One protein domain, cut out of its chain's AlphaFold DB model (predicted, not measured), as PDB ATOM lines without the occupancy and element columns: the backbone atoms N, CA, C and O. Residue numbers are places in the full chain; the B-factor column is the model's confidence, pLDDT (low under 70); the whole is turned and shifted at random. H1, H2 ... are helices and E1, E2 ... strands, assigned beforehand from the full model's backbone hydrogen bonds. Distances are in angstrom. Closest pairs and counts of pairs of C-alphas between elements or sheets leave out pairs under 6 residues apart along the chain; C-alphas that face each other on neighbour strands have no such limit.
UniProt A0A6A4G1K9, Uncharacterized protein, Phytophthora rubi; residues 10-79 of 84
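AT A GLANCE: This is residues 10 to 79 of the 84 residues of an uncharacterized protein of Phytophthora rubi (UniProt A0A6A4G1K9). A two-stranded antiparallel ribbon, E1 and E2, with the short helix H1 beside it makes one end of an open arc; the longer helix H2 makes the other end, with loops between. The 70 printed residues run H1, E1, H2, E2, mixed in class, with 33 residues in named elements. The whole is extended, radius of gyration of the C-alphas 17.1 A, spanning 49 by 29 by 18 A.

HOW THE PARTS SIT: E1, residues 22 to 26, and E2, residues 74 to 78, are antiparallel at 140 degrees; N 25 and O 75 are 2.8 A apart, within hydrogen-bond range. The closest C-alphas of E1 and H1, residues 10 to 18, are Leu 22 and Leu 16, 6.3 A. H1 is apart from E2 and from H2, residues 37 to 50. In both helices every O i to N i+4 pair is within hydrogen-bond range.

IN THESE COORDINATES: H1 begins at C-alpha 10 (-19.054, 68.863, -17.776). H2, 19.9 A long, ends at C-alpha 50 (-19.085, 21.773, -33.433). E1 measures 13.0 A, E2 13.2 A and H1 12.6 A.

THE WHOLE: The C-alphas farthest apart, Gly 10 and Glu 50, are 49.6 A apart. The printed part has no cut. The H2 to E2 link is long, 23 residues. Residues 27 to 38 and 58 to 72 have pLDDT under 70.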
ATOM      1  N   GLY A  10     -19.425  68.868 -19.194       86.44
ATOM      2  CA  GLY A  10     -19.054  68.863 -17.776       86.44
ATOM      3  C   GLY A  10     -18.829  67.460 -17.201       86.44
ATOM      4  O   GLY A  10     -17.919  67.274 -16.393       86.44
ATOM      5  N   TRP A  11     -19.611  66.471 -17.643       88.81
ATOM      6  CA  TRP A  11     -19.425  65.074 -17.251       88.81
ATOM      7  C   TRP A  11     -18.123  64.522 -17.837       88.81
ATOM      8  O   TRP A  11     -17.296  64.001 -17.091       88.81
ATOM      9  N   TYR A  12     -17.887  64.750 -19.134       83.25
ATOM     10  CA  TYR A  12     -16.676  64.306 -19.835       83.25
ATOM     11  C   TYR A  12     -15.392  64.836 -19.180       83.25
ATOM     12  O   TYR A  12     -14.464  64.076 -18.897       83.25
ATOM     13  N   ARG A  13     -15.357  66.131 -18.835       85.81
ATOM     14  CA  ARG A  13     -14.206  66.742 -18.150       85.81
ATOM     15  C   ARG A  13     -13.938  66.111 -16.781       85.81
ATOM     16  O   ARG A  13     -12.783  65.882 -16.425       85.81
ATOM     17  N   ARG A  14     -14.985  65.849 -15.992       91.19
ATOM     18  CA  ARG A  14     -14.847  65.227 -14.660       91.19
ATOM     19  C   ARG A  14     -14.436  63.757 -14.760       91.19
ATOM     20  O   ARG A  14     -13.680  63.298 -13.911       91.19
ATOM     21  N   PHE A  15     -14.902  63.055 -15.791       85.69
ATOM     22  CA  PHE A  15     -14.524  61.677 -16.087       85.69
ATOM     23  C   PHE A  15     -13.023  61.558 -16.392       85.69
ATOM     24  O   PHE A  15     -12.328  60.816 -15.702       85.69
ATOM     25  N   LEU A  16     -12.494  62.369 -17.317       87.69
ATOM     26  CA  LEU A  16     -11.051  62.394 -17.605       87.69
ATOM     27  C   LEU A  16     -10.212  62.842 -16.400       87.69
ATOM     28  O   LEU A  16      -9.135  62.305 -16.168       87.69
ATOM     29  N   LYS A  17     -10.717  63.777 -15.578       87.94
ATOM     30  CA  LYS A  17     -10.026  64.186 -14.340       87.94
ATOM     31  C   LYS A  17      -9.903  63.040 -13.328       87.94
ATOM     32  O   LYS A  17      -8.968  63.039 -12.542       87.94
ATOM     33  N   ARG A  18     -10.851  62.099 -13.308       93.75
ATOM     34  CA  ARG A  18     -10.823  60.943 -12.398       93.75
ATOM     35  C   ARG A  18      -9.918  59.824 -12.913       93.75
ATOM     36  O   ARG A  18      -9.318  59.114 -12.116       93.75
ATOM     37  N   HIS A  19      -9.826  59.673 -14.231       87.25
ATOM     38  CA  HIS A  19      -9.075  58.608 -14.882       87.25
ATOM     39  C   HIS A  19      -7.916  59.192 -15.689       87.25
ATOM     40  O   HIS A  19      -7.988  59.278 -16.909       87.25
ATOM     41  N   HIS A  20      -6.830  59.559 -15.002       86.19
ATOM     42  CA  HIS A  20      -5.632  60.149 -15.621       86.19
ATOM     43  C   HIS A  20      -4.960  59.255 -16.671       86.19
ATOM     44  O   HIS A  20      -4.222  59.748 -17.517       86.19
ATOM     45  N   ILE A  21      -5.229  57.948 -16.629       87.44
ATOM     46  CA  ILE A  21      -4.753  56.990 -17.628       87.44
ATOM     47  C   ILE A  21      -5.509  57.091 -18.955       87.44
ATOM     48  O   ILE A  21      -5.090  56.470 -19.919       87.44
ATOM     49  N   LEU A  22      -6.631  57.815 -19.010       85.50
ATOM     50  CA  LEU A  22      -7.459  57.961 -20.201       85.50
ATOM     51  C   LEU A  22      -7.245  59.335 -20.839       85.50
ATOM     52  O   LEU A  22      -7.210  60.357 -20.154       85.50
ATOM     53  N   SER A  23      -7.183  59.375 -22.163       82.50
ATOM     54  CA  SER A  23      -7.137  60.617 -22.931       82.50
ATOM     55  C   SER A  23      -8.053  60.541 -24.149       82.50
ATOM     56  O   SER A  23      -8.459  59.462 -24.582       82.50
ATOM     57  N   GLY A  24      -8.426  61.705 -24.685       79.62
ATOM     58  CA  GLY A  24      -9.167  61.768 -25.941       79.62
ATOM     59  C   GLY A  24      -8.252  61.418 -27.112       79.62
ATOM     60  O   GLY A  24      -7.154  61.965 -27.204       79.62
ATOM     61  N   TRP A  25      -8.717  60.545 -27.997       74.25
ATOM     62  CA  TRP A  25      -8.010  60.121 -29.202       74.25
ATOM     63  C   TRP A  25      -8.922  60.201 -30.419       74.25
ATOM     64  O   TRP A  25     -10.150  60.170 -30.313       74.25
ATOM     65  N   THR A  26      -8.299  60.311 -31.583       70.94
ATOM     66  CA  THR A  26      -8.968  60.186 -32.873       70.94
ATOM     67  C   THR A  26      -8.759  58.754 -33.334       70.94
ATOM     68  O   THR A  26      -7.617  58.374 -33.572       70.94
ATOM     69  N   SER A  27      -9.837  57.974 -33.425       69.56
ATOM     70  CA  SER A  27      -9.753  56.583 -33.871       69.56
ATOM     71  C   SER A  27      -9.199  56.513 -35.290       69.56
ATOM     72  O   SER A  27      -9.581  57.324 -36.148       69.56
ATOM     73  N   GLU A  28      -8.350  55.535 -35.569       65.81
ATOM     74  CA  GLU A  28      -7.845  55.319 -36.916       65.81
ATOM     75  C   GLU A  28      -8.981  54.964 -37.884       65.81
ATOM     76  O   GLU A  28      -9.862  54.141 -37.616       65.81
ATOM     77  N   SER A  29      -8.962  55.607 -39.053       60.56
ATOM     78  CA  SER A  29      -9.858  55.254 -40.151       60.56
ATOM     79  C   SER A  29      -9.340  53.980 -40.811       60.56
ATOM     80  O   SER A  29      -8.309  53.982 -41.492       60.56
ATOM     81  N   ILE A  30     -10.058  52.873 -40.618       60.75
ATOM     82  CA  ILE A  30      -9.753  51.604 -41.281       60.75
ATOM     83  C   ILE A  30     -10.194  51.726 -42.745       60.75
ATOM     84  O   ILE A  30     -11.330  51.426 -43.114       60.75
ATOM     85  N   THR A  31      -9.274  52.186 -43.591       54.34
ATOM     86  CA  THR A  31      -9.507  52.461 -45.020       54.34
ATOM     87  C   THR A  31      -9.504  51.206 -45.892       54.34
ATOM     88  O   THR A  31     -10.088  51.213 -46.974       54.34
ATOM     89  N   LYS A  32      -8.879  50.112 -45.439       54.53
ATOM     90  CA  LYS A  32      -8.828  48.836 -46.166       54.53
ATOM     91  C   LYS A  32      -9.476  47.723 -45.353       54.53
ATOM     92  O   LYS A  32      -9.095  47.482 -44.208       54.53
ATOM     93  N   ALA A  33     -10.415  47.007 -45.970       55.19
ATOM     94  CA  ALA A  33     -10.877  45.729 -45.445       55.19
ATOM     95  C   ALA A  33      -9.656  44.804 -45.321       55.19
ATOM     96  O   ALA A  33      -8.947  44.560 -46.297       55.19
ATOM     97  N   ARG A  34      -9.354  44.339 -44.105       57.78
ATOM     98  CA  ARG A  34      -8.249  43.397 -43.892       57.78
ATOM     99  C   ARG A  34      -8.638  42.060 -44.530       57.78
ATOM    100  O   ARG A  34      -9.508  41.355 -44.012       57.78
ATOM    101  N   ASN A  35      -8.010  41.729 -45.658       55.94
ATOM    102  CA  ASN A  35      -8.183  40.447 -46.339       55.94
ATOM    103  C   ASN A  35      -7.869  39.299 -45.361       55.94
ATOM    104  O   ASN A  35      -6.850  39.330 -44.678       55.94
ATOM    105  N   GLY A  36      -8.755  38.301 -45.266       58.62
ATOM    106  CA  GLY A  36      -8.570  37.113 -44.413       58.62
ATOM    107  C   GLY A  36      -9.486  37.011 -43.186       58.62
ATOM    108  O   GLY A  36      -9.626  35.917 -42.634       58.62
ATOM    109  N   ARG A  37     -10.197  38.083 -42.795       63.84
ATOM    110  CA  ARG A  37     -11.163  38.037 -41.672       63.84
ATOM    111  C   ARG A  37     -12.332  37.092 -41.916       63.84
ATOM    112  O   ARG A  37     -12.763  36.428 -40.983       63.84
ATOM    113  N   THR A  38     -12.806  36.981 -43.156       67.94
ATOM    114  CA  THR A  38     -13.917  36.085 -43.508       67.94
ATOM    115  C   THR A  38     -13.552  34.624 -43.279       67.94
ATOM    116  O   THR A  38     -14.367  33.872 -42.763       67.94
ATOM    117  N   ARG A  39     -12.316  34.222 -43.604       74.88
ATOM    118  CA  ARG A  39     -11.842  32.847 -43.387       74.88
ATOM    119  C   ARG A  39     -11.689  32.538 -41.900       74.88
ATOM    120  O   ARG A  39     -12.118  31.486 -41.454       74.88
ATOM    121  N   LEU A  40     -11.134  33.472 -41.126       76.12
ATOM    122  CA  LEU A  40     -11.048  33.328 -39.672       76.12
ATOM    123  C   LEU A  40     -12.444  33.235 -39.034       76.12
ATOM    124  O   LEU A  40     -12.684  32.357 -38.213       76.12
ATOM    125  N   PHE A  41     -13.369  34.105 -39.446       74.75
ATOM    126  CA  PHE A  41     -14.745  34.112 -38.954       74.75
ATOM    127  C   PHE A  41     -15.470  32.806 -39.281       74.75
ATOM    128  O   PHE A  41     -16.076  32.214 -38.394       74.75
ATOM    129  N   THR A  42     -15.378  32.312 -40.519       80.81
ATOM    130  CA  THR A  42     -16.037  31.056 -40.906       80.81
ATOM    131  C   THR A  42     -15.432  29.846 -40.202       80.81
ATOM    132  O   THR A  42     -16.179  28.955 -39.803       80.81
ATOM    133  N   THR A  43     -14.114  29.812 -39.984       82.94
ATOM    134  CA  THR A  43     -13.474  28.757 -39.186       82.94
ATOM    135  C   THR A  43     -13.924  28.808 -37.725       82.94
ATOM    136  O   THR A  43     -14.334  27.783 -37.189       82.94
ATOM    137  N   LEU A  44     -13.921  29.983 -37.087       81.38
ATOM    138  CA  LEU A  44     -14.382  30.133 -35.701       81.38
ATOM    139  C   LEU A  44     -15.867  29.789 -35.548       81.38
ATOM    140  O   LEU A  44     -16.250  29.139 -34.581       81.38
ATOM    141  N   TYR A  45     -16.691  30.178 -36.520       82.81
ATOM    142  CA  TYR A  45     -18.112  29.851 -36.552       82.81
ATOM    143  C   TYR A  45     -18.354  28.338 -36.626       82.81
ATOM    144  O   TYR A  45     -19.194  27.818 -35.895       82.81
ATOM    145  N   LYS A  46     -17.577  27.611 -37.442       88.31
ATOM    146  CA  LYS A  46     -17.630  26.140 -37.485       88.31
ATOM    147  C   LYS A  46     -17.272  25.516 -36.135       88.31
ATOM    148  O   LYS A  46     -18.043  24.710 -35.627       88.31
ATOM    149  N   VAL A  47     -16.176  25.957 -35.517       86.88
ATOM    150  CA  VAL A  47     -15.728  25.465 -34.199       86.88
ATOM    151  C   VAL A  47     -16.777  25.741 -33.114       86.88
ATOM    152  O   VAL A  47     -17.051  24.877 -32.284       86.88
ATOM    153  N   LEU A  48     -17.409  26.918 -33.125       84.88
ATOM    154  CA  LEU A  48     -18.486  27.267 -32.190       84.88
ATOM    155  C   LEU A  48     -19.679  26.305 -32.302       84.88
ATOM    156  O   LEU A  48     -20.205  25.874 -31.273       84.88
ATOM    157  N   ILE A  49     -20.082  25.959 -33.531       85.31
ATOM    158  CA  ILE A  49     -21.164  24.998 -33.791       85.31
ATOM    159  C   ILE A  49     -20.759  23.597 -33.327       85.31
ATOM    160  O   ILE A  49     -21.501  22.970 -32.572       85.31
ATOM    161  N   GLU A  50     -19.584  23.120 -33.744       91.75
ATOM    162  CA  GLU A  50     -19.085  21.773 -33.433       91.75
ATOM    163  C   GLU A  50     -18.954  21.545 -31.923       91.75
ATOM    164  O   GLU A  50     -19.373  20.510 -31.404       91.75
ATOM    165  N   HIS A  51     -18.456  22.542 -31.192       87.88
ATOM    166  CA  HIS A  51     -18.263  22.460 -29.745       87.88
ATOM    167  C   HIS A  51     -19.470  22.935 -28.921       87.88
ATOM    168  O   HIS A  51     -19.367  23.031 -27.696       87.88
ATOM    169  N   LYS A  52     -20.613  23.236 -29.559       85.00
ATOM    170  CA  LYS A  52     -21.836  23.754 -28.910       85.00
ATOM    171  C   LYS A  52     -21.558  24.922 -27.956       85.00
ATOM    172  O   LYS A  52     -22.157  25.036 -26.883       85.00
ATOM    173  N   ILE A  53     -20.626  25.792 -28.330       80.00
ATOM    174  CA  ILE A  53     -20.268  26.941 -27.506       80.00
ATOM    175  C   ILE A  53     -21.397  27.964 -27.630       80.00
ATOM    176  O   ILE A  53     -21.655  28.512 -28.700       80.00
ATOM    177  N   SER A  54     -22.079  28.217 -26.515       79.94
ATOM    178  CA  SER A  54     -23.117  29.244 -26.443       79.94
ATOM    179  C   SER A  54     -22.539  30.621 -26.782       79.94
ATOM    180  O   SER A  54     -21.473  30.996 -26.288       79.94
ATOM    181  N   SER A  55     -23.287  31.408 -27.556       70.69
ATOM    182  CA  SER A  55     -22.962  32.800 -27.893       70.69
ATOM    183  C   SER A  55     -22.740  33.685 -26.661       70.69
ATOM    184  O   SER A  55     -21.984  34.647 -26.733       70.69
ATOM    185  N   SER A  56     -23.316  33.319 -25.511       74.25
ATOM    186  CA  SER A  56     -23.076  33.957 -24.204       74.25
ATOM    187  C   SER A  56     -21.613  33.937 -23.747       74.25
ATOM    188  O   SER A  56     -21.229  34.721 -22.882       74.25
ATOM    189  N   ARG A  57     -20.795  33.044 -24.313       70.69
ATOM    190  CA  ARG A  57     -19.363  32.908 -24.016       70.69
ATOM    191  C   ARG A  57     -18.473  33.537 -25.089       70.69
ATOM    192  O   ARG A  57     -17.251  33.511 -24.944       70.69
ATOM    193  N   LEU A  58     -19.060  34.070 -26.162       67.44
ATOM    194  CA  LEU A  58     -18.332  34.690 -27.261       67.44
ATOM    195  C   LEU A  58     -18.279  36.202 -27.048       67.44
ATOM    196  O   LEU A  58     -19.232  36.924 -27.328       67.44
ATOM    197  N   PHE A  59     -17.131  36.681 -26.585       65.44
ATOM    198  CA  PHE A  59     -16.872  38.105 -26.432       65.44
ATOM    199  C   PHE A  59     -15.938  38.565 -27.544       65.44
ATOM    200  O   PHE A  59     -14.805  38.095 -27.657       65.44
ATOM    201  N   ASN A  60     -16.405  39.497 -28.371       67.38
ATOM    202  CA  ASN A  60     -15.542  40.183 -29.323       67.38
ATOM    203  C   ASN A  60     -14.643  41.166 -28.550       67.38
ATOM    204  O   ASN A  60     -15.052  42.287 -28.267       67.38
ATOM    205  N   MET A  61     -13.455  40.711 -28.148       62.59
ATOM    206  CA  MET A  61     -12.503  41.482 -27.329       62.59
ATOM    207  C   MET A  61     -11.735  42.548 -28.118       62.59
ATOM    208  O   MET A  61     -11.171  43.462 -27.523       62.59
ATOM    209  N   ASN A  62     -11.695  42.456 -29.447       51.62
ATOM    210  CA  ASN A  62     -11.070  43.465 -30.286       51.62
ATOM    211  C   ASN A  62     -12.131  44.438 -30.811       51.62
ATOM    212  O   ASN A  62     -13.041  44.061 -31.549       51.62
ATOM    213  N   GLU A  63     -11.958  45.723 -30.507       51.31
ATOM    214  CA  GLU A  63     -12.745  46.860 -31.020       51.31
ATOM    215  C   GLU A  63     -12.655  47.042 -32.551       51.31
ATOM    216  O   GLU A  63     -13.056  48.056 -33.116       51.31
ATOM    217  N   THR A  64     -12.131  46.056 -33.275       52.81
ATOM    218  CA  THR A  64     -12.009  46.103 -34.724       52.81
ATOM    219  C   THR A  64     -13.332  45.669 -35.349       52.81
ATOM    220  O   THR A  64     -13.562  44.481 -35.580       52.81
ATOM    221  N   ALA A  65     -14.209  46.624 -35.658       55.22
ATOM    222  CA  ALA A  65     -15.408  46.379 -36.464       55.22
ATOM    223  C   ALA A  65     -15.051  45.624 -37.761       55.22
ATOM    224  O   ALA A  65     -13.979  45.844 -38.328       55.22
ATOM    225  N   PHE A  66     -15.901  44.687 -38.201       53.16
ATOM    226  CA  PHE A  66     -15.720  43.962 -39.476       53.16
ATOM    227  C   PHE A  66     -15.795  44.887 -40.688       53.16
ATOM    228  O   PHE A  66     -15.159  44.611 -41.706       53.16
ATOM    229  N   ASP A  67     -16.479  46.011 -40.514       52.06
ATOM    230  CA  ASP A  67     -16.715  47.001 -41.543       52.06
ATOM    231  C   ASP A  67     -15.655  48.102 -41.533       52.06
ATOM    232  O   ASP A  67     -15.129  48.510 -40.492       52.06
ATOM    233  N   THR A  68     -15.353  48.607 -42.724       52.75
ATOM    234  CA  THR A  68     -14.508  49.783 -42.911       52.75
ATOM    235  C   THR A  68     -15.244  51.016 -42.396       52.75
ATOM    236  O   THR A  68     -16.240  51.458 -42.967       52.75
ATOM    237  N   ASN A  69     -14.753  51.608 -41.307       56.47
ATOM    238  CA  ASN A  69     -15.246  52.907 -40.866       56.47
ATOM    239  C   ASN A  69     -14.459  53.982 -41.616       56.47
ATOM    240  O   ASN A  69     -13.295  54.226 -41.313       56.47
ATOM    241  N   LYS A  70     -15.077  54.596 -42.633       53.94
ATOM    242  CA  LYS A  70     -14.430  55.646 -43.442       53.94
ATOM    243  C   LYS A  70     -14.135  56.922 -42.639       53.94
ATOM    244  O   LYS A  70     -13.342  57.742 -43.092       53.94
ATOM    245  N   GLY A  71     -14.760  57.097 -41.473       57.69
ATOM    246  CA  GLY A  71     -14.574  58.257 -40.607       57.69
ATOM    247  C   GLY A  71     -13.797  57.917 -39.342       57.69
ATOM    248  O   GLY A  71     -14.105  56.936 -38.666       57.69
ATOM    249  N   SER A  72     -12.832  58.766 -38.997       60.47
ATOM    250  CA  SER A  72     -12.275  58.797 -37.651       60.47
ATOM    251  C   SER A  72     -13.300  59.388 -36.677       60.47
ATOM    252  O   SER A  72     -14.018  60.340 -36.998       60.47
ATOM    253  N   LYS A  73     -13.417  58.809 -35.481       72.31
ATOM    254  CA  LYS A  73     -14.300  59.291 -34.411       72.31
ATOM    255  C   LYS A  73     -13.463  59.683 -33.206       72.31
ATOM    256  O   LYS A  73     -12.409  59.108 -32.957       72.31
ATOM    257  N   ARG A  74     -13.939  60.659 -32.429       73.56
ATOM    258  CA  ARG A  74     -13.339  60.922 -31.119       73.56
ATOM    259  C   ARG A  74     -13.729  59.813 -30.156       73.56
ATOM    260  O   ARG A  74     -14.917  59.591 -29.926       73.56
ATOM    261  N   VAL A  75     -12.723  59.167 -29.593       78.81
ATOM    262  CA  VAL A  75     -12.841  58.091 -28.612       78.81
ATOM    263  C   VAL A  75     -12.028  58.440 -27.369       78.81
ATOM    264  O   VAL A  75     -11.224  59.374 -27.376       78.81
ATOM    265  N   VAL A  76     -12.264  57.719 -26.277       81.69
ATOM    266  CA  VAL A  76     -11.446  57.808 -25.066       81.69
ATOM    267  C   VAL A  76     -10.698  56.495 -24.933       81.69
ATOM    268  O   VAL A  76     -11.332  55.450 -24.840       81.69
ATOM    269  N   ALA A  77      -9.373  56.559 -24.923       82.56
ATOM    270  CA  ALA A  77      -8.512  55.385 -24.856       82.56
ATOM    271  C   ALA A  77      -7.418  55.573 -23.804       82.56
ATOM    272  O   ALA A  77      -7.182  56.686 -23.322       82.56
ATOM    273  N   VAL A  78      -6.759  54.473 -23.442       82.94
ATOM    274  CA  VAL A  78      -5.626  54.493 -22.515       82.94
ATOM    275  C   VAL A  78      -4.458  55.255 -23.144       82.94
ATOM    276  O   VAL A  78      -4.126  55.060 -24.315       82.94
ATOM    277  N   CYS A  79      -3.837  56.135 -22.365       78.19
ATOM    278  CA  CYS A  79      -2.658  56.890 -22.759       78.19
ATOM    279  C   CYS A  79      -1.528  55.920 -23.143       78.19
ATOM    280  O   CYS A  79      -1.170  55.044 -22.359       78.19
TER     281      CYS A  79